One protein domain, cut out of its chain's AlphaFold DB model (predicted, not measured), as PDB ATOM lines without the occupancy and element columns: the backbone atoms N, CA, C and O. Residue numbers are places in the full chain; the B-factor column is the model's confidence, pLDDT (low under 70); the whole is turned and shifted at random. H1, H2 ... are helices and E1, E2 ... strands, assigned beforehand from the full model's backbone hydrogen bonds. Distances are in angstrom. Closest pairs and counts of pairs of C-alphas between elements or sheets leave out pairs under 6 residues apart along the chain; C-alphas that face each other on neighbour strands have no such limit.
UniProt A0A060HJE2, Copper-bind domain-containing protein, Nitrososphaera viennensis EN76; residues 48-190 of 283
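Overview. This is residues 48 to 190 of the 283 residues of the protein "Copper-bind domain-containing protein" of Nitrososphaera viennensis EN76 (UniProt A0A060HJE2). A twisted sheet of seven strands curls round helix H1 at one part of its length, while its long strands E6 and E7, with E9 beside E7, run on past the helices as an arm that has the small helix H3 near its far end. H2 covers the same face of the sheet as H1, and near the opposite end of the long axis lies the small hairpin E4 and E5. The printed part has 143 residues, with three named helices and nine named strands in the order E1, E2, H1, H2, E3, E4, E5, E6, H3, E7, E8, E9; the class is mixed, helices and strands. The large sheet is branched, with E2 and E3 parallel and its other neighbour pairs antiparallel. The whole is loose, with a radius of gyration of the C-alphas of 18.7 A, and elongated, spanning 62 by 33 by 27 A.

Arrangement. Begin at E7, residues 155 to 168, which has three neighbours. On one side of it lies E6, residues 125 to 137, antiparallel at 167 degrees, with N 130 and O 163 at 2.9 A. On the other side lie E8, residues 173 to 179, beside residues 163 to 168, and E9, residues 183 to 188, beside residues 155 to 160. Both are antiparallel to E7 and are edge strands; look for N 164 and O 178 at 2.8 A, and N 158 and O 185 at 2.9 A. E7 and E8 form a hairpin. On the other side of E6 from E7 find E3, residues 102 to 109, antiparallel to E6, with N 104 and O 131 at 2.8 A. E2, residues 69 to 73, is parallel to E3, with N 72 and O 105 at 3.0 A. The edge strand E1, residues 58 to 61, forms a hairpin with E2, with N 58 and O 73 at 2.7 A. H1, residues 76 to 85, is on this sheet, which curls round it; its closest C-alphas to E3 are those of Ala 78 and Gln 109, 5.1 A apart. H2, residues 89 to 97, is on the same face at a height over the sheet of 8.6 A. It lies over E6 and runs along the strands, at 8 degrees to E6 on the local plane. E2, H1, H2 and E3 make a strand-helix-strand unit, two parallel neighbour strands with helices between, and its crossover is left-handed. H1 and H2 are close but not clearly touching, with the C-alphas of Ala 85 and Val 91 closest at 6.6 A, and stand about perpendicular at 86 degrees. E3 runs on at 47 degrees into E4, residues 112 to 114, whose hairpin partner is E5, residues 120 to 122; there N 113 and O 121 are 2.8 A apart. H3, residues 148 to 151, is not on the branched sheet. In H1 and H2 every O i to N i+4 pair is within hydrogen-bond range; H3 is too short for such a pair, and its one O i to N i+3 pair is not within range.

Along the chain. Find C-alpha 155 at (142.075, 150.444, 177.720); from there E7 runs 43.0 A to C-alpha 168 at (152.004, 161.791, 137.492). E6 measures 40.2 A, E3 22.1 A, E8 17.9 A, E9 17.2 A, H1 14.5 A, E2 13.6 A and H2 12.4 A. E1, E4, E5 and H3 are shorter. E1 begins at C-alpha 58, at (155.349, 175.365, 152.687), and E9 ends at C-alpha 188, at (146.059, 149.961, 180.028).

Size, cuts and confidence. The C-alphas farthest apart are those of Gly 117 and Gly 153, at 62.3 A. The printed part has no cut and no long link. Mean pLDDT of the printed part is 90.5; look for low confidence, under 70, at residues 48 to 56.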
ATOM      1  N   LEU A  48     178.075 169.039 142.353       50.28
ATOM      2  CA  LEU A  48     177.297 169.341 143.550       50.28
ATOM      3  C   LEU A  48     177.397 170.810 143.995       50.28
ATOM      4  O   LEU A  48     176.628 171.210 144.860       50.28
ATOM      5  N   SER A  49     178.306 171.633 143.448       54.03
ATOM      6  CA  SER A  49     178.491 173.017 143.937       54.03
ATOM      7  C   SER A  49     177.501 174.022 143.359       54.03
ATOM      8  O   SER A  49     177.339 175.102 143.915       54.03
ATOM      9  N   ASN A  50     176.878 173.689 142.226       57.94
ATOM     10  CA  ASN A  50     176.088 174.633 141.434       57.94
ATOM     11  C   ASN A  50     174.590 174.305 141.422       57.94
ATOM     12  O   ASN A  50     173.831 174.978 140.738       57.94
ATOM     13  N   ILE A  51     174.154 173.265 142.133       54.72
ATOM     14  CA  ILE A  51     172.749 172.863 142.184       54.72
ATOM     15  C   ILE A  51     172.352 172.734 143.646       54.72
ATOM     16  O   ILE A  51     172.882 171.894 144.369       54.72
ATOM     17  N   THR A  52     171.402 173.562 144.065       64.44
ATOM     18  CA  THR A  52     170.906 173.559 145.442       64.44
ATOM     19  C   THR A  52     169.577 172.814 145.509       64.44
ATOM     20  O   THR A  52     168.690 173.012 144.674       64.44
ATOM     21  N   LEU A  53     169.436 171.960 146.524       60.69
ATOM     22  CA  LEU A  53     168.157 171.372 146.916       60.69
ATOM     23  C   LEU A  53     167.306 172.450 147.594       60.69
ATOM     24  O   LEU A  53     167.717 172.999 148.615       60.69
ATOM     25  N   LYS A  54     166.120 172.750 147.054       60.81
ATOM     26  CA  LYS A  54     165.172 173.636 147.741       60.81
ATOM     27  C   LYS A  54     164.361 172.812 148.744       60.81
ATOM     28  O   LYS A  54     163.521 172.013 148.336       60.81
ATOM     29  N   THR A  55     164.618 173.004 150.035       58.59
ATOM     30  CA  THR A  55     163.867 172.381 151.139       58.59
ATOM     31  C   THR A  55     163.366 173.469 152.080       58.59
ATOM     32  O   THR A  55     163.976 173.754 153.109       58.59
ATOM     33  N   GLU A  56     162.273 174.110 151.694       69.81
ATOM     34  CA  GLU A  56     161.526 174.988 152.588       69.81
ATOM     35  C   GLU A  56     160.117 174.421 152.675       69.81
ATOM     36  O   GLU A  56     159.415 174.345 151.664       69.81
ATOM     37  N   ASN A  57     159.727 173.984 153.873       82.56
ATOM     38  CA  ASN A  57     158.376 173.498 154.098       82.56
ATOM     39  C   ASN A  57     157.393 174.658 153.894       82.56
ATOM     40  O   ASN A  57     157.480 175.697 154.546       82.56
ATOM     41  N   ILE A  58     156.445 174.457 152.989       90.44
ATOM     42  CA  ILE A  58     155.349 175.365 152.687       90.44
ATOM     43  C   ILE A  58     154.127 174.841 153.419       90.44
ATOM     44  O   ILE A  58     153.573 173.807 153.041       90.44
ATOM     45  N   VAL A  59     153.683 175.569 154.438       92.31
ATOM     46  CA  VAL A  59     152.389 175.307 155.069       92.31
ATOM     47  C   VAL A  59     151.284 175.729 154.102       92.31
ATOM     48  O   VAL A  59     151.198 176.887 153.697       92.31
ATOM     49  N   ILE A  60     150.447 174.772 153.710       94.44
ATOM     50  CA  ILE A  60     149.299 174.975 152.817       94.44
ATOM     51  C   ILE A  60     148.037 175.223 153.646       94.44
ATOM     52  O   ILE A  60     147.210 176.056 153.274       94.44
ATOM     53  N   LYS A  61     147.891 174.513 154.772       93.12
ATOM     54  CA  LYS A  61     146.750 174.630 155.681       93.12
ATOM     55  C   LYS A  61     147.165 174.301 157.110       93.12
ATOM     56  O   LYS A  61     147.742 173.243 157.353       93.12
ATOM     57  N   GLU A  62     146.790 175.175 158.037       88.31
ATOM     58  CA  GLU A  62     146.876 174.919 159.474       88.31
ATOM     59  C   GLU A  62     145.564 174.319 160.010       88.31
ATOM     60  O   GLU A  62     144.488 174.655 159.494       88.31
ATOM     61  N   PRO A  63     145.617 173.474 161.056       84.25
ATOM     62  CA  PRO A  63     144.429 172.991 161.746       84.25
ATOM     63  C   PRO A  63     143.576 174.136 162.299       84.25
ATOM     64  O   PRO A  63     144.084 175.158 162.762       84.25
ATOM     65  N   THR A  64     142.261 173.938 162.310       80.62
ATOM     66  CA  THR A  64     141.300 174.875 162.909       80.62
ATOM     67  C   THR A  64     140.287 174.130 163.772       80.62
ATOM     68  O   THR A  64     140.182 172.903 163.737       80.62
ATOM     69  N   THR A  65     139.513 174.862 164.574       74.12
ATOM     70  CA  THR A  65     138.432 174.266 165.363       74.12
ATOM     71  C   THR A  65     137.419 173.575 164.445       74.12
ATOM     72  O   THR A  65     136.787 174.220 163.613       74.12
ATOM     73  N   GLY A  66     137.250 172.261 164.616       75.00
ATOM     74  CA  GLY A  66     136.356 171.431 163.798       75.00
ATOM     75  C   GLY A  66     137.003 170.821 162.548       75.00
ATOM     76  O   GLY A  66     136.377 169.984 161.904       75.00
ATOM     77  N   ASP A  67     138.249 171.182 162.233       81.94
ATOM     78  CA  ASP A  67     139.010 170.633 161.110       81.94
ATOM     79  C   ASP A  67     140.480 170.465 161.504       81.94
ATOM     80  O   ASP A  67     141.308 171.369 161.358       81.94
ATOM     81  N   ASN A  68     140.797 169.280 162.026       87.62
ATOM     82  CA  ASN A  68     142.132 168.936 162.498       87.62
ATOM     83  C   ASN A  68     143.024 168.403 161.362       87.62
ATOM     84  O   ASN A  68     143.634 167.341 161.485       87.62
ATOM     85  N   THR A  69     143.045 169.120 160.235       90.94
ATOM     86  CA  THR A  69     143.864 168.782 159.066       90.94
ATOM     87  C   THR A  69     145.014 169.770 158.916       90.94
ATOM     88  O   THR A  69     144.784 170.953 158.664       90.94
ATOM     89  N   TYR A  70     146.244 169.270 158.991       90.62
ATOM     90  CA  TYR A  70     147.462 170.003 158.653       90.62
ATOM     91  C   TYR A  70     147.950 169.578 157.267       90.62
ATOM     92  O   TYR A  70     148.039 168.384 156.980       90.62
ATOM     93  N   ILE A  71     148.253 170.537 156.392       93.94
ATOM     94  CA  ILE A  71     148.736 170.260 155.033       93.94
ATOM     95  C   ILE A  71     150.005 171.060 154.793       93.94
ATOM     96  O   ILE A  71     150.003 172.284 154.945       93.94
ATOM     97  N   TYR A  72     151.060 170.389 154.345       92.94
ATOM     98  CA  TYR A  72     152.298 171.046 153.948       92.94
ATOM     99  C   TYR A  72     152.945 170.368 152.738       92.94
ATOM    100  O   TYR A  72     152.639 169.228 152.384       92.94
ATOM    101  N   ALA A  73     153.858 171.086 152.093       93.38
ATOM    102  CA  ALA A  73     154.695 170.574 151.020       93.38
ATOM    103  C   ALA A  73     156.158 170.911 151.282       93.38
ATOM    104  O   ALA A  73     156.457 171.992 151.770       93.38
ATOM    105  N   ILE A  74     157.083 170.029 150.914       89.25
ATOM    106  CA  ILE A  74     158.519 170.263 151.159       89.25
ATOM    107  C   ILE A  74     159.156 171.297 150.209       89.25
ATOM    108  O   ILE A  74     160.307 171.692 150.397       89.25
ATOM    109  N   ASN A  75     158.442 171.664 149.136       89.12
ATOM    110  CA  ASN A  75     158.803 172.693 148.160       89.12
ATOM    111  C   ASN A  75     157.593 173.030 147.256       89.12
ATOM    112  O   ASN A  75     156.564 172.348 147.288       89.12
ATOM    113  N   ASP A  76     157.730 174.054 146.407       91.31
ATOM    114  CA  ASP A  76     156.661 174.523 145.506       91.31
ATOM    115  C   ASP A  76     156.204 173.470 144.484       91.31
ATOM    116  O   ASP A  76     155.038 173.444 144.099       91.31
ATOM    117  N   VAL A  77     157.101 172.589 144.035       90.88
ATOM    118  CA  VAL A  77     156.767 171.551 143.049       90.88
ATOM    119  C   VAL A  77     155.987 170.419 143.715       90.88
ATOM    120  O   VAL A  77     154.989 169.948 143.175       90.88
ATOM    121  N   ALA A  78     156.376 170.016 144.925       93.06
ATOM    122  CA  ALA A  78     155.613 169.056 145.712       93.06
ATOM    123  C   ALA A  78     154.209 169.596 146.040       93.06
ATOM    124  O   ALA A  78     153.235 168.852 145.972       93.06
ATOM    125  N   LYS A  79     154.059 170.906 146.284       95.31
ATOM    126  CA  LYS A  79     152.734 171.527 146.447       95.31
ATOM    127  C   LYS A  79     151.826 171.282 145.235       95.31
ATOM    128  O   LYS A  79     150.658 170.951 145.421       95.31
ATOM    129  N   GLN A  80     152.351 171.356 144.013       95.44
ATOM    130  CA  GLN A  80     151.572 171.046 142.807       95.44
ATOM    131  C   GLN A  80     151.112 169.580 142.774       95.44
ATOM    132  O   GLN A  80     150.012 169.292 142.306       95.44
ATOM    133  N   ALA A  81     151.907 168.645 143.310       96.44
ATOM    134  CA  ALA A  81     151.484 167.250 143.439       96.44
ATOM    135  C   ALA A  81     150.239 167.125 144.332       96.44
ATOM    136  O   ALA A  81     149.322 166.372 143.999       96.44
ATOM    137  N   TRP A  82     150.165 167.903 145.418       97.56
ATOM    138  CA  TRP A  82     148.954 167.994 146.236       97.56
ATOM    139  C   TRP A  82     147.774 168.610 145.481       97.56
ATOM    140  O   TRP A  82     146.696 168.028 145.484       97.56
ATOM    141  N   GLU A  83     147.974 169.715 144.763       97.62
ATOM    142  CA  GLU A  83     146.915 170.371 143.972       97.62
ATOM    143  C   GLU A  83     146.321 169.463 142.876       97.62
ATOM    144  O   GLU A  83     145.186 169.661 142.431       97.62
ATOM    145  N   ILE A  84     147.084 168.474 142.403       98.12
ATOM    146  CA  ILE A  84     146.593 167.414 141.514       98.12
ATOM    147  C   ILE A  84     145.857 166.345 142.328       98.12
ATOM    148  O   ILE A  84     144.733 165.975 141.985       98.12
ATOM    149  N   ALA A  85     146.484 165.846 143.398       98.19
ATOM    150  CA  ALA A  85     145.950 164.765 144.221       98.19
ATOM    151  C   ALA A  85     144.608 165.120 144.869       98.19
ATOM    152  O   ALA A  85     143.696 164.297 144.861       98.19
ATOM    153  N   GLU A  86     144.447 166.347 145.364       97.94
ATOM    154  CA  GLU A  86     143.220 166.805 146.021       97.94
ATOM    155  C   GLU A  86     141.999 166.766 145.090       97.94
ATOM    156  O   GLU A  86     140.871 166.718 145.560       97.94
ATOM    157  N   LYS A  87     142.184 166.758 143.767       97.88
ATOM    158  CA  LYS A  87     141.076 166.698 142.801       97.88
ATOM    159  C   LYS A  87     140.654 165.267 142.463       97.88
ATOM    160  O   LYS A  87     139.618 165.077 141.827       97.88
ATOM    161  N   ASP A  88     141.438 164.261 142.850       98.44
ATOM    162  CA  ASP A  88     141.133 162.857 142.573       98.44
ATOM    163  C   ASP A  88     140.044 162.339 143.521       98.44
ATOM    164  O   ASP A  88     140.120 162.508 144.740       98.44
ATOM    165  N   SER A  89     139.028 161.668 142.973       98.12
ATOM    166  CA  SER A  89     137.887 161.195 143.765       98.12
ATOM    167  C   SER A  89     138.293 160.181 144.833       98.12
ATOM    168  O   SER A  89     137.734 160.194 145.921       98.12
ATOM    169  N   ARG A  90     139.309 159.348 144.573       98.25
ATOM    170  CA  ARG A  90     139.792 158.355 145.547       98.25
ATOM    171  C   ARG A  90     140.470 159.033 146.734       98.25
ATOM    172  O   ARG A  90     140.381 158.542 147.854       98.25
ATOM    173  N   VAL A  91     141.146 160.160 146.496       98.19
ATOM    174  CA  VAL A  91     141.729 160.981 147.566       98.19
ATOM    175  C   VAL A  91     140.615 161.648 148.367       98.19
ATOM    176  O   VAL A  91     140.641 161.593 149.591       98.19
ATOM    177  N   GLN A  92     139.594 162.195 147.703       97.75
ATOM    178  CA  GLN A  92     138.418 162.746 148.384       97.75
ATOM    179  C   GLN A  92     137.687 161.700 149.242       97.75
ATOM    180  O   GLN A  92     137.297 162.002 150.371       97.75
ATOM    181  N   ASP A  93     137.581 160.455 148.768       97.38
ATOM    182  CA  ASP A  93     137.013 159.346 149.539       97.38
ATOM    183  C   ASP A  93     137.851 159.028 150.787       97.38
ATOM    184  O   ASP A  93     137.289 158.751 151.848       97.38
ATOM    185  N   ILE A  94     139.186 159.083 150.695       96.94
ATOM    186  CA  ILE A  94     140.081 158.925 151.854       96.94
ATOM    187  C   ILE A  94     139.831 160.047 152.866       96.94
ATOM    188  O   ILE A  94     139.596 159.767 154.037       96.94
ATOM    189  N   LEU A  95     139.804 161.308 152.424       95.62
ATOM    190  CA  LEU A  95     139.567 162.456 153.310       95.62
ATOM    191  C   LEU A  95     138.181 162.421 153.974       95.62
ATOM    192  O   LEU A  95     138.009 162.882 155.100       95.62
ATOM    193  N   ALA A  96     137.174 161.872 153.294       94.62
ATOM    194  CA  ALA A  96     135.852 161.680 153.878       94.62
ATOM    195  C   ALA A  96     135.857 160.615 154.989       94.62
ATOM    196  O   ALA A  96     135.176 160.791 156.000       94.62
ATOM    197  N   GLN A  97     136.634 159.540 154.820       92.69
ATOM    198  CA  GLN A  97     136.770 158.455 155.799       92.69
ATOM    199  C   GLN A  97     137.553 158.865 157.051       92.69
ATOM    200  O   GLN A  97     137.322 158.304 158.117       92.69
ATOM    201  N   THR A  98     138.447 159.849 156.947       91.69
ATOM    202  CA  THR A  98     139.287 160.319 158.063       91.69
ATOM    203  C   THR A  98     138.655 161.455 158.873       91.69
ATOM    204  O   THR A  98     139.293 162.027 159.759       91.69
ATOM    205  N   ARG A  99     137.388 161.803 158.605       87.12
ATOM    206  CA  ARG A  99     136.668 162.832 159.367       87.12
ATOM    207  C   ARG A  99     136.597 162.468 160.850       87.12
ATOM    208  O   ARG A  99     136.106 161.405 161.215       87.12
ATOM    209  N   GLY A 100     137.035 163.395 161.698       84.19
ATOM    210  CA  GLY A 100     137.111 163.208 163.151       84.19
ATOM    211  C   GLY A 100     138.463 162.687 163.647       84.19
ATOM    212  O   GLY A 100     138.682 162.654 164.854       84.19
ATOM    213  N   SER A 101     139.377 162.326 162.745       89.50
ATOM    214  CA  SER A 101     140.782 162.057 163.061       89.50
ATOM    215  C   SER A 101     141.624 163.335 162.981       89.50
ATOM    216  O   SER A 101     141.231 164.321 162.356       89.50
ATOM    217  N   ALA A 102     142.815 163.305 163.578       90.19
ATOM    218  CA  ALA A 102     143.876 164.256 163.266       90.19
ATOM    219  C   ALA A 102     144.557 163.816 161.964       90.19
ATOM    220  O   ALA A 102     145.047 162.688 161.882       90.19
ATOM    221  N   VAL A 103     144.570 164.673 160.945       93.25
ATOM    222  CA  VAL A 103     145.077 164.331 159.611       93.25
ATOM    223  C   VAL A 103     146.265 165.215 159.260       93.25
ATOM    224  O   VAL A 103     146.146 166.437 159.255       93.25
ATOM    225  N   THR A 104     147.391 164.604 158.898       92.88
ATOM    226  CA  THR A 104     148.487 165.307 158.226       92.88
ATOM    227  C   THR A 104     148.554 164.891 156.767       92.88
ATOM    228  O   THR A 104     148.523 163.703 156.448       92.88
ATOM    229  N   ILE A 105     148.681 165.867 155.876       95.00
ATOM    230  CA  ILE A 105     148.899 165.663 154.449       95.00
ATOM    231  C   ILE A 105     150.234 166.299 154.078       95.00
ATOM    232  O   ILE A 105     150.397 167.516 154.146       95.00
ATOM    233  N   ALA A 106     151.185 165.466 153.679       92.44
ATOM    234  CA  ALA A 106     152.543 165.867 153.363       92.44
ATOM    235  C   ALA A 106     152.828 165.624 151.882       92.44
ATOM    236  O   ALA A 106     152.921 164.478 151.439       92.44
ATOM    237  N   ALA A 107     153.007 166.685 151.101       93.44
ATOM    238  CA  ALA A 107     153.539 166.554 149.753       93.44
ATOM    239  C   ALA A 107     155.069 166.506 149.813       93.44
ATOM    240  O   ALA A 107     155.736 167.511 150.075       93.44
ATOM    241  N   VAL A 108     155.620 165.312 149.605       89.00
ATOM    242  CA  VAL A 108     157.029 164.990 149.885       89.00
ATOM    243  C   VAL A 108     157.853 164.754 148.625       89.00
ATOM    244  O   VAL A 108     159.073 164.661 148.710       89.00
ATOM    245  N   GLN A 109     157.216 164.653 147.457       88.81
ATOM    246  CA  GLN A 109     157.882 164.553 146.157       88.81
ATOM    247  C   GLN A 109     157.098 165.314 145.073       88.81
ATOM    248  O   GLN A 109     155.875 165.435 145.184       88.81
ATOM    249  N   PRO A 110     157.771 165.757 143.995       85.50
ATOM    250  CA  PRO A 110     159.196 165.552 143.727       85.50
ATOM    251  C   PRO A 110     160.101 166.486 144.536       85.50
ATOM    252  O   PRO A 110     159.727 167.593 144.931       85.50
ATOM    253  N   THR A 111     161.338 166.048 144.739       79.44
ATOM    254  CA  THR A 111     162.425 166.963 145.088       79.44
ATOM    255  C   THR A 111     162.711 167.892 143.904       79.44
ATOM    256  O   THR A 111     162.817 167.437 142.761       79.44
ATOM    257  N   ALA A 112     162.847 169.191 144.174       81.69
ATOM    258  CA  ALA A 112     163.143 170.207 143.171       81.69
ATOM    259  C   ALA A 112     164.599 170.686 143.277       81.69
ATOM    260  O   ALA A 112     165.082 171.026 144.360       81.69
ATOM    261  N   PHE A 113     165.279 170.741 142.136       80.19
ATOM    262  CA  PHE A 113     166.645 171.233 141.997       80.19
ATOM    263  C   PHE A 113     166.645 172.591 141.314       80.19
ATOM    264  O   PHE A 113     165.948 172.767 140.314       80.19
ATOM    265  N   VAL A 114     167.449 173.527 141.811       78.25
ATOM    266  CA  VAL A 114     167.603 174.856 141.209       78.25
ATOM    267  C   VAL A 114     169.038 175.027 140.732       78.25
ATOM    268  O   VAL A 114     169.972 174.818 141.507       78.25
ATOM    269  N   ASP A 115     169.210 175.377 139.459       80.38
ATOM    270  CA  ASP A 115     170.519 175.715 138.892       80.38
ATOM    271  C   ASP A 115     170.927 177.171 139.226       80.38
ATOM    272  O   ASP A 115     170.107 177.947 139.723       80.38
ATOM    273  N   PRO A 116     172.173 177.606 138.945       79.94
ATOM    274  CA  PRO A 116     172.626 178.957 139.289       79.94
ATOM    275  C   PRO A 116     171.881 180.076 138.548       79.94
ATOM    276  O   PRO A 116     171.964 181.235 138.943       79.94
ATOM    277  N   GLY A 117     171.180 179.745 137.458       82.31
ATOM    278  CA  GLY A 117     170.339 180.667 136.695       82.31
ATOM    279  C   GLY A 117     168.902 180.753 137.216       82.31
ATOM    280  O   GLY A 117     168.100 181.482 136.639       82.31
ATOM    281  N   GLY A 118     168.565 180.017 138.283       80.62
ATOM    282  CA  GLY A 118     167.230 179.985 138.876       80.62
ATOM    283  C   GLY A 118     166.258 179.028 138.184       80.62
ATOM    284  O   GLY A 118     165.067 179.033 138.503       80.62
ATOM    285  N   LYS A 119     166.718 178.197 137.240       83.94
ATOM    286  CA  LYS A 119     165.854 177.222 136.570       83.94
ATOM    287  C   LYS A 119     165.609 176.030 137.489       83.94
ATOM    288  O   LYS A 119     166.549 175.411 137.986       83.94
ATOM    289  N   VAL A 120     164.337 175.673 137.655       83.50
ATOM    290  CA  VAL A 120     163.912 174.509 138.441       83.50
ATOM    291  C   VAL A 120     163.865 173.259 137.559       83.50
ATOM    292  O   VAL A 120     163.313 173.291 136.459       83.50
ATOM    293  N   THR A 121     164.419 172.147 138.039       82.56
ATOM    294  CA  THR A 121     164.275 170.813 137.438       82.56
ATOM    295  C   THR A 121     163.805 169.806 138.486       82.56
ATOM    296  O   THR A 121     164.182 169.884 139.654       82.56
ATOM    297  N   HIS A 122     162.941 168.876 138.087       83.56
ATOM    298  CA  HIS A 122     162.361 167.858 138.963       83.56
ATOM    299  C   HIS A 122     161.966 166.624 138.142       83.56
ATOM    300  O   HIS A 122     161.899 166.683 136.912       83.56
ATOM    301  N   SER A 123     161.702 165.502 138.810       85.88
ATOM    302  CA  SER A 123     161.097 164.340 138.155       85.88
ATOM    303  C   SER A 123     159.607 164.587 137.883       85.88
ATOM    304  O   SER A 123     158.950 165.351 138.591       85.88
ATOM    305  N   GLY A 124     159.044 163.897 136.890       86.69
ATOM    306  CA  GLY A 124     157.598 163.895 136.635       86.69
ATOM    307  C   GLY A 124     156.779 163.104 137.671       86.69
ATOM    308  O   GLY A 124     155.573 162.947 137.504       86.69
ATOM    309  N   ALA A 125     157.406 162.573 138.727       91.12
ATOM    310  CA  ALA A 125     156.764 161.725 139.727       91.12
ATOM    311  C   ALA A 125     156.615 162.465 141.063       91.12
ATOM    312  O   ALA A 125     157.607 162.819 141.697       91.12
ATOM    313  N   GLY A 126     155.372 162.664 141.498       93.31
ATOM    314  CA  GLY A 126     155.024 163.229 142.797       93.31
ATOM    315  C   GLY A 126     154.572 162.172 143.804       93.31
ATOM    316  O   GLY A 126     154.117 161.087 143.434       93.31
ATOM    317  N   GLN A 127     154.670 162.511 145.087       95.31
ATOM    318  CA  GLN A 127     154.169 161.694 146.194       95.31
ATOM    319  C   GLN A 127     153.561 162.600 147.256       95.31
ATOM    320  O   GLN A 127     154.206 163.538 147.734       95.31
ATOM    321  N   VAL A 128     152.335 162.270 147.646       96.31
ATOM    322  CA  VAL A 128     151.646 162.853 148.794       96.31
ATOM    323  C   VAL A 128     151.367 161.744 149.799       96.31
ATOM    324  O   VAL A 128     150.813 160.705 149.444       96.31
ATOM    325  N   MET A 129     151.741 161.962 151.052       94.75
ATOM    326  CA  MET A 129     151.403 161.090 152.169       94.75
ATOM    327  C   MET A 129     150.208 161.674 152.915       94.75
ATOM    328  O   MET A 129     150.229 162.844 153.283       94.75
ATOM    329  N   ILE A 130     149.174 160.870 153.137       95.81
ATOM    330  CA  ILE A 130     148.038 161.211 153.997       95.81
ATOM    331  C   ILE A 130     148.136 160.314 155.224       95.81
ATOM    332  O   ILE A 130     148.088 159.094 155.089       95.81
ATOM    333  N   THR A 131     148.260 160.908 156.405       94.62
ATOM    334  CA  THR A 131     148.368 160.206 157.686       94.62
ATOM    335  C   THR A 131     147.193 160.607 158.561       94.62
ATOM    336  O   THR A 131     147.046 161.782 158.882       94.62
ATOM    337  N   ALA A 132     146.360 159.646 158.952       95.25
ATOM    338  CA  ALA A 132     145.263 159.854 159.890       95.25
ATOM    339  C   ALA A 132     145.571 159.174 161.222       95.25
ATOM    340  O   ALA A 132     145.914 157.992 161.255       95.25
ATOM    341  N   ASN A 133     145.408 159.924 162.307       94.44
ATOM    342  CA  ASN A 133     145.665 159.504 163.674       94.44
ATOM    343  C   ASN A 133     144.397 159.686 164.518       94.44
ATOM    344  O   ASN A 133     143.765 160.744 164.474       94.44
ATOM    345  N   TRP A 134     144.018 158.678 165.298       95.00
ATOM    346  CA  TRP A 134     142.905 158.784 166.247       95.00
ATOM    347  C   TRP A 134     143.140 157.924 167.482       95.00
ATOM    348  O   TRP A 134     143.963 157.006 167.475       95.00
ATOM    349  N   GLN A 135     142.411 158.234 168.554       95.50
ATOM    350  CA  GLN A 135     142.533 157.526 169.821       95.50
ATOM    351  C   GLN A 135     141.194 157.024 170.335       95.50
ATOM    352  O   GLN A 135     140.146 157.638 170.126       95.50
ATOM    353  N   LEU A 136     141.246 155.890 171.027       97.00
ATOM    354  CA  LEU A 136     140.129 155.322 171.760       97.00
ATOM    355  C   LEU A 136     140.514 155.172 173.228       97.00
ATOM    356  O   LEU A 136     141.602 154.701 173.547       97.00
ATOM    357  N   VAL A 137     139.592 155.498 174.127       97.62
ATOM    358  CA  VAL A 137     139.726 155.247 175.563       97.62
ATOM    359  C   VAL A 137     138.474 154.525 176.050       97.62
ATOM    360  O   VAL A 137     137.353 155.010 175.916       97.62
ATOM    361  N   GLY A 138     138.645 153.311 176.578       97.06
ATOM    362  CA  GLY A 138     137.535 152.427 176.943       97.06
ATOM    363  C   GLY A 138     136.640 152.063 175.750       97.06
ATOM    364  O   GLY A 138     135.431 151.921 175.917       97.06
ATOM    365  N   GLY A 139     137.217 151.981 174.544       96.12
ATOM    366  CA  GLY A 139     136.498 151.694 173.297       96.12
ATOM    367  C   GLY A 139     135.694 152.867 172.723       96.12
ATOM    368  O   GLY A 139     134.931 152.667 171.781       96.12
ATOM    369  N   ARG A 140     135.832 154.083 173.269       95.56
ATOM    370  CA  ARG A 140     135.162 155.296 172.772       95.56
ATOM    371  C   ARG A 140     136.169 156.274 172.170       95.56
ATOM    372  O   ARG A 140     137.267 156.354 172.717       95.56
ATOM    373  N   PRO A 141     135.811 157.036 171.117       93.75
ATOM    374  CA  PRO A 141     136.657 158.103 170.585       93.75
ATOM    375  C   PRO A 141     137.121 159.066 171.676       93.75
ATOM    376  O   PRO A 141     136.301 159.619 172.410       93.75
ATOM    377  N   TYR A 142     138.431 159.260 171.766       93.25
ATOM    378  CA  TYR A 142     139.062 160.201 172.677       93.25
ATOM    379  C   TYR A 142     139.330 161.499 171.916       93.25
ATOM    380  O   TYR A 142     140.293 161.605 171.166       93.25
ATOM    381  N   THR A 143     138.383 162.431 172.018       83.69
ATOM    382  CA  THR A 143     138.345 163.674 171.221       83.69
ATOM    383  C   THR A 143     138.572 164.926 172.063       83.69
ATOM    384  O   THR A 143     139.038 165.931 171.535       83.69
ATOM    385  N   ASP A 144     138.317 164.836 173.369       84.12
ATOM    386  CA  ASP A 144     138.560 165.884 174.353       84.12
ATOM    387  C   ASP A 144     139.538 165.377 175.416       84.12
ATOM    388  O   ASP A 144     139.495 164.211 175.817       84.12
ATOM    389  N   ALA A 145     140.402 166.265 175.910       89.00
ATOM    390  CA  ALA A 145     141.336 165.924 176.974       89.00
ATOM    391  C   ALA A 145     140.582 165.596 178.277       89.00
ATOM    392  O   ALA A 145     139.891 166.442 178.845       89.00
ATOM    393  N   GLU A 146     140.771 164.388 178.801       93.56
ATOM    394  CA  GLU A 146     140.325 163.990 180.136       93.56
ATOM    395  C   GLU A 146     141.496 164.033 181.132       93.56
ATOM    396  O   GLU A 146     142.677 164.030 180.772       93.56
ATOM    397  N   SER A 147     141.182 164.048 182.431       97.62
ATOM    398  CA  SER A 147     142.227 163.915 183.449       97.62
ATOM    399  C   SER A 147     142.857 162.524 183.436       97.62
ATOM    400  O   SER A 147     142.162 161.522 183.257       97.62
ATOM    401  N   PHE A 148     144.151 162.437 183.757       97.88
ATOM    402  CA  PHE A 148     144.829 161.148 183.935       97.88
ATOM    403  C   PHE A 148     144.111 160.218 184.921       97.88
ATOM    404  O   PHE A 148     144.136 159.002 184.761       97.88
ATOM    405  N   THR A 149     143.454 160.781 185.939       97.06
ATOM    406  CA  THR A 149     142.687 160.001 186.920       97.06
ATOM    407  C   THR A 149     141.410 159.421 186.302       97.06
ATOM    408  O   THR A 149     141.055 158.290 186.606       97.06
ATOM    409  N   ALA A 150     140.740 160.162 185.413       97.50
ATOM    410  CA  ALA A 150     139.513 159.716 184.753       97.50
ATOM    411  C   ALA A 150     139.758 158.606 183.720       97.50
ATOM    412  O   ALA A 150     138.891 157.755 183.516       97.50
ATOM    413  N   ILE A 151     140.924 158.604 183.069       98.00
ATOM    414  CA  ILE A 151     141.283 157.592 182.063       98.00
ATOM    415  C   ILE A 151     142.051 156.399 182.643       98.00
ATOM    416  O   ILE A 151     142.129 155.358 181.993       98.00
ATOM    417  N   ALA A 152     142.596 156.513 183.857       98.19
ATOM    418  CA  ALA A 152     143.347 155.438 184.497       98.19
ATOM    419  C   ALA A 152     142.517 154.146 184.622       98.19
ATOM    420  O   ALA A 152     141.351 154.160 185.013       98.19
ATOM    421  N   GLY A 153     143.137 153.014 184.290       98.25
ATOM    422  CA  GLY A 153     142.514 151.690 184.290       98.25
ATOM    423  C   GLY A 153     141.673 151.377 183.048       98.25
ATOM    424  O   GLY A 153     141.308 150.218 182.858       98.25
ATOM    425  N   LYS A 154     141.385 152.357 182.179       98.44
ATOM    426  CA  LYS A 154     140.730 152.108 180.886       98.44
ATOM    427  C   LYS A 154     141.748 151.582 179.866       98.44
ATOM    428  O   LYS A 154     142.934 151.911 179.928       98.44
ATOM    429  N   GLN A 155     141.277 150.801 178.894       98.44
ATOM    430  CA  GLN A 155     142.075 150.444 177.720       98.44
ATOM    431  C   GLN A 155     142.221 151.673 176.816       98.44
ATOM    432  O   GLN A 155     141.209 152.237 176.401       98.44
ATOM    433  N   GLY A 156     143.451 152.085 176.536       98.00
ATOM    434  CA  GLY A 156     143.779 153.103 175.545       98.00
ATOM    435  C   GLY A 156     144.252 152.457 174.249       98.00
ATOM    436  O   GLY A 156     144.971 151.456 174.285       98.00
ATOM    437  N   GLU A 157     143.860 153.035 173.118       97.81
ATOM    438  CA  GLU A 157     144.382 152.692 171.799       97.81
ATOM    439  C   GLU A 157     144.722 153.959 171.017       97.81
ATOM    440  O   GLU A 157     143.874 154.836 170.874       97.81
ATOM    441  N   SER A 158     145.926 154.020 170.457       96.69
ATOM    442  CA  SER A 158     146.287 154.960 169.398       96.69
ATOM    443  C   SER A 158     146.349 154.202 168.087       96.69
ATOM    444  O   SER A 158     146.941 153.122 168.019       96.69
ATOM    445  N   ARG A 159     145.730 154.762 167.053       96.25
ATOM    446  CA  ARG A 159     145.596 154.150 165.735       96.25
ATOM    447  C   ARG A 159     146.078 155.115 164.666       96.25
ATOM    448  O   ARG A 159     145.747 156.299 164.713       96.25
ATOM    449  N   GLN A 160     146.859 154.593 163.728       95.19
ATOM    450  CA  GLN A 160     147.432 155.347 162.623       95.19
ATOM    451  C   GLN A 160     147.209 154.609 161.306       95.19
ATOM    452  O   GLN A 160     147.563 153.437 161.166       95.19
ATOM    453  N   GLN A 161     146.687 155.331 160.320       95.69
ATOM    454  CA  GLN A 161     146.527 154.861 158.951       95.69
ATOM    455  C   GLN A 161     147.248 155.809 157.993       95.69
ATOM    456  O   GLN A 161     147.085 157.025 158.080       95.69
ATOM    457  N   ILE A 162     148.039 155.244 157.078       93.44
ATOM    458  CA  ILE A 162     148.830 156.000 156.101       93.44
ATOM    459  C   ILE A 162     148.444 155.575 154.684       93.44
ATOM    460  O   ILE A 162     148.303 154.382 154.391       93.44
ATOM    461  N   TRP A 163     148.299 156.560 153.802       96.69
ATOM    462  CA  TRP A 163     148.146 156.377 152.364       96.69
ATOM    463  C   TRP A 163     149.246 157.128 151.620       96.69
ATOM    464  O   TRP A 163     149.469 158.314 151.845       96.69
ATOM    465  N   ASN A 164     149.894 156.438 150.688       96.12
ATOM    466  CA  ASN A 164     150.873 156.986 149.763       96.12
ATOM    467  C   ASN A 164     150.201 157.193 148.403       96.12
ATOM    468  O   ASN A 164     149.871 156.229 147.708       96.12
ATOM    469  N   VAL A 165     149.981 158.450 148.032       97.62
ATOM    470  CA  VAL A 165     149.359 158.864 146.772       97.62
ATOM    471  C   VAL A 165     150.462 159.215 145.781       97.62
ATOM    472  O   VAL A 165     151.196 160.181 145.979       97.62
ATOM    473  N   PHE A 166     150.576 158.440 144.704       96.81
ATOM    474  CA  PHE A 166     151.573 158.655 143.657       96.81
ATOM    475  C   PHE A 166     150.968 159.437 142.495       96.81
ATOM    476  O   PHE A 166     149.968 159.027 141.898       96.81
ATOM    477  N   VAL A 167     151.601 160.555 142.152       96.88
ATOM    478  CA  VAL A 167     151.101 161.539 141.189       96.88
ATOM    479  C   VAL A 167     151.989 161.552 139.947       96.88
ATOM    480  O   VAL A 167     153.210 161.624 140.042       96.88
ATOM    481  N   ASP A 168     151.372 161.483 138.773       94.81
ATOM    482  CA  ASP A 168     152.004 161.791 137.492       94.81
ATOM    483  C   ASP A 168     151.879 163.294 137.259       94.81
ATOM    484  O   ASP A 168     150.797 163.795 136.933       94.81
ATOM    485  N   MET A 169     152.972 164.017 137.482       92.56
ATOM    486  CA  MET A 169     153.021 165.467 137.325       92.56
ATOM    487  C   MET A 169     152.888 165.863 135.854       92.56
ATOM    488  O   MET A 169     152.241 166.860 135.546       92.56
ATOM    489  N   ASP A 170     153.429 165.068 134.930       91.62
ATOM    490  CA  ASP A 170     153.397 165.380 133.499       91.62
ATOM    491  C   ASP A 170     151.982 165.218 132.930       91.62
ATOM    492  O   ASP A 170     151.523 166.013 132.108       91.62
ATOM    493  N   ARG A 171     151.258 164.192 133.392       95.56
ATOM    494  CA  ARG A 171     149.871 163.921 132.986       95.56
ATOM    495  C   ARG A 171     148.821 164.545 133.897       95.56
ATOM    496  O   ARG A 171     147.636 164.364 133.625       95.56
ATOM    497  N   GLN A 172     149.239 165.239 134.955       96.44
ATOM    498  CA  GLN A 172     148.365 165.917 135.916       96.44
ATOM    499  C   GLN A 172     147.296 164.982 136.511       96.44
ATOM    500  O   GLN A 172     146.111 165.312 136.544       96.44
ATOM    501  N   LYS A 173     147.694 163.780 136.954       97.38
ATOM    502  CA  LYS A 173     146.761 162.791 137.526       97.38
ATOM    503  C   LYS A 173     147.386 161.927 138.615       97.38
ATOM    504  O   LYS A 173     148.588 161.685 138.612       97.38
ATOM    505  N   VAL A 174     146.559 161.361 139.491       98.00
ATOM    506  CA  VAL A 174     147.000 160.314 140.425       98.00
ATOM    507  C   VAL A 174     147.119 158.979 139.686       98.00
ATOM    508  O   VAL A 174     146.140 158.459 139.142       98.00
ATOM    509  N   ASN A 175     148.313 158.392 139.696       95.00
ATOM    510  CA  ASN A 175     148.579 157.088 139.089       95.00
ATOM    511  C   ASN A 175     148.070 155.946 139.968       95.00
ATOM    512  O   ASN A 175     147.315 155.089 139.507       95.00
ATOM    513  N   SER A 176     148.460 155.941 141.238       96.69
ATOM    514  CA  SER A 176     148.116 154.886 142.188       96.69
ATOM    515  C   SER A 176     148.061 155.429 143.608       96.69
ATOM    516  O   SER A 176     148.621 156.480 143.917       96.69
ATOM    517  N   ILE A 177     147.368 154.694 144.472       97.69
ATOM    518  CA  ILE A 177     147.345 154.934 145.910       97.69
ATOM    519  C   ILE A 177     147.695 153.607 146.574       97.69
ATOM    520  O   ILE A 177     147.066 152.593 146.276       97.69
ATOM    521  N   ALA A 178     148.704 153.614 147.435       95.31
ATOM    522  CA  ALA A 178     149.067 152.476 148.265       95.31
ATOM    523  C   ALA A 178     148.685 152.775 149.714       95.31
ATOM    524  O   ALA A 178     149.062 153.814 150.251       95.31
ATOM    525  N   ASN A 179     147.945 151.874 150.350       93.81
ATOM    526  CA  ASN A 179     147.642 151.954 151.771       93.81
ATOM    527  C   ASN A 179     148.633 151.098 152.564       93.81
ATOM    528  O   ASN A 179     148.945 149.971 152.180       93.81
ATOM    529  N   GLU A 180     149.108 151.627 153.684       92.31
ATOM    530  CA  GLU A 180     149.835 150.823 154.661       92.31
ATOM    531  C   GLU A 180     148.854 150.052 155.550       92.31
ATOM    532  O   GLU A 180     147.662 150.363 155.599       92.31
ATOM    533  N   ASN A 181     149.346 149.036 156.257       93.44
ATOM    534  CA  ASN A 181     148.551 148.399 157.303       93.44
ATOM    535  C   ASN A 181     148.322 149.394 158.444       93.44
ATOM    536  O   ASN A 181     149.246 150.118 158.824       93.44
ATOM    537  N   GLU A 182     147.118 149.382 159.013       94.44
ATOM    538  CA  GLU A 182     146.818 150.158 160.211       94.44
ATOM    539  C   GLU A 182     147.788 149.773 161.334       94.44
ATOM    540  O   GLU A 182     148.011 148.592 161.626       94.44
ATOM    541  N   ARG A 183     148.370 150.786 161.968       93.81
ATOM    542  CA  ARG A 183     149.257 150.622 163.114       93.81
ATOM    543  C   ARG A 183     148.451 150.904 164.376       93.81
ATOM    544  O   ARG A 183     147.800 151.942 164.468       93.81
ATOM    545  N   VAL A 184     148.502 149.988 165.342       95.25
ATOM    546  CA  VAL A 184     147.767 150.104 166.608       95.25
ATOM    547  C   VAL A 184     148.725 149.939 167.781       95.25
ATOM    548  O   VAL A 184     149.392 148.912 167.908       95.25
ATOM    549  N   MET A 185     148.756 150.934 168.665       95.00
ATOM    550  CA  MET A 185     149.377 150.845 169.983       95.00
ATOM    551  C   MET A 185     148.262 150.754 171.013       95.00
ATOM    552  O   MET A 185     147.333 151.556 170.983       95.00
ATOM    553  N   SER A 186     148.345 149.786 171.920       96.94
ATOM    554  CA  SER A 186     147.301 149.531 172.908       96.94
ATOM    555  C   SER A 186     147.913 149.306 174.282       96.94
ATOM    556  O   SER A 186     148.867 148.540 174.414       96.94
ATOM    557  N   ASN A 187     147.376 149.969 175.306       97.25
ATOM    558  CA  ASN A 187     147.865 149.841 176.675       97.25
ATOM    559  C   ASN A 187     146.749 150.097 177.696       97.25
ATOM    560  O   ASN A 187     145.805 150.841 177.437       97.25
ATOM    561  N   THR A 188     146.874 149.525 178.893       98.31
ATOM    562  CA  THR A 188     146.059 149.961 180.028       98.31
ATOM    563  C   THR A 188     146.595 151.300 180.523       98.31
ATOM    564  O   THR A 188     147.746 151.425 180.958       98.31
ATOM    565  N   LEU A 189     145.757 152.330 180.453       98.38
ATOM    566  CA  LEU A 189     146.167 153.679 180.808       98.38
ATOM    567  C   LEU A 189     146.435 153.782 182.305       98.38
ATOM    568  O   LEU A 189     145.696 153.255 183.138       98.38
ATOM    569  N   ARG A 190     147.517 154.476 182.653       98.31
ATOM    570  CA  ARG A 190     147.925 154.712 184.037       98.31
ATOM    571  C   ARG A 190     147.937 156.201 184.312       98.31
ATOM    572  O   ARG A 190     148.162 157.011 183.417       98.31
TER     573      ARG A 190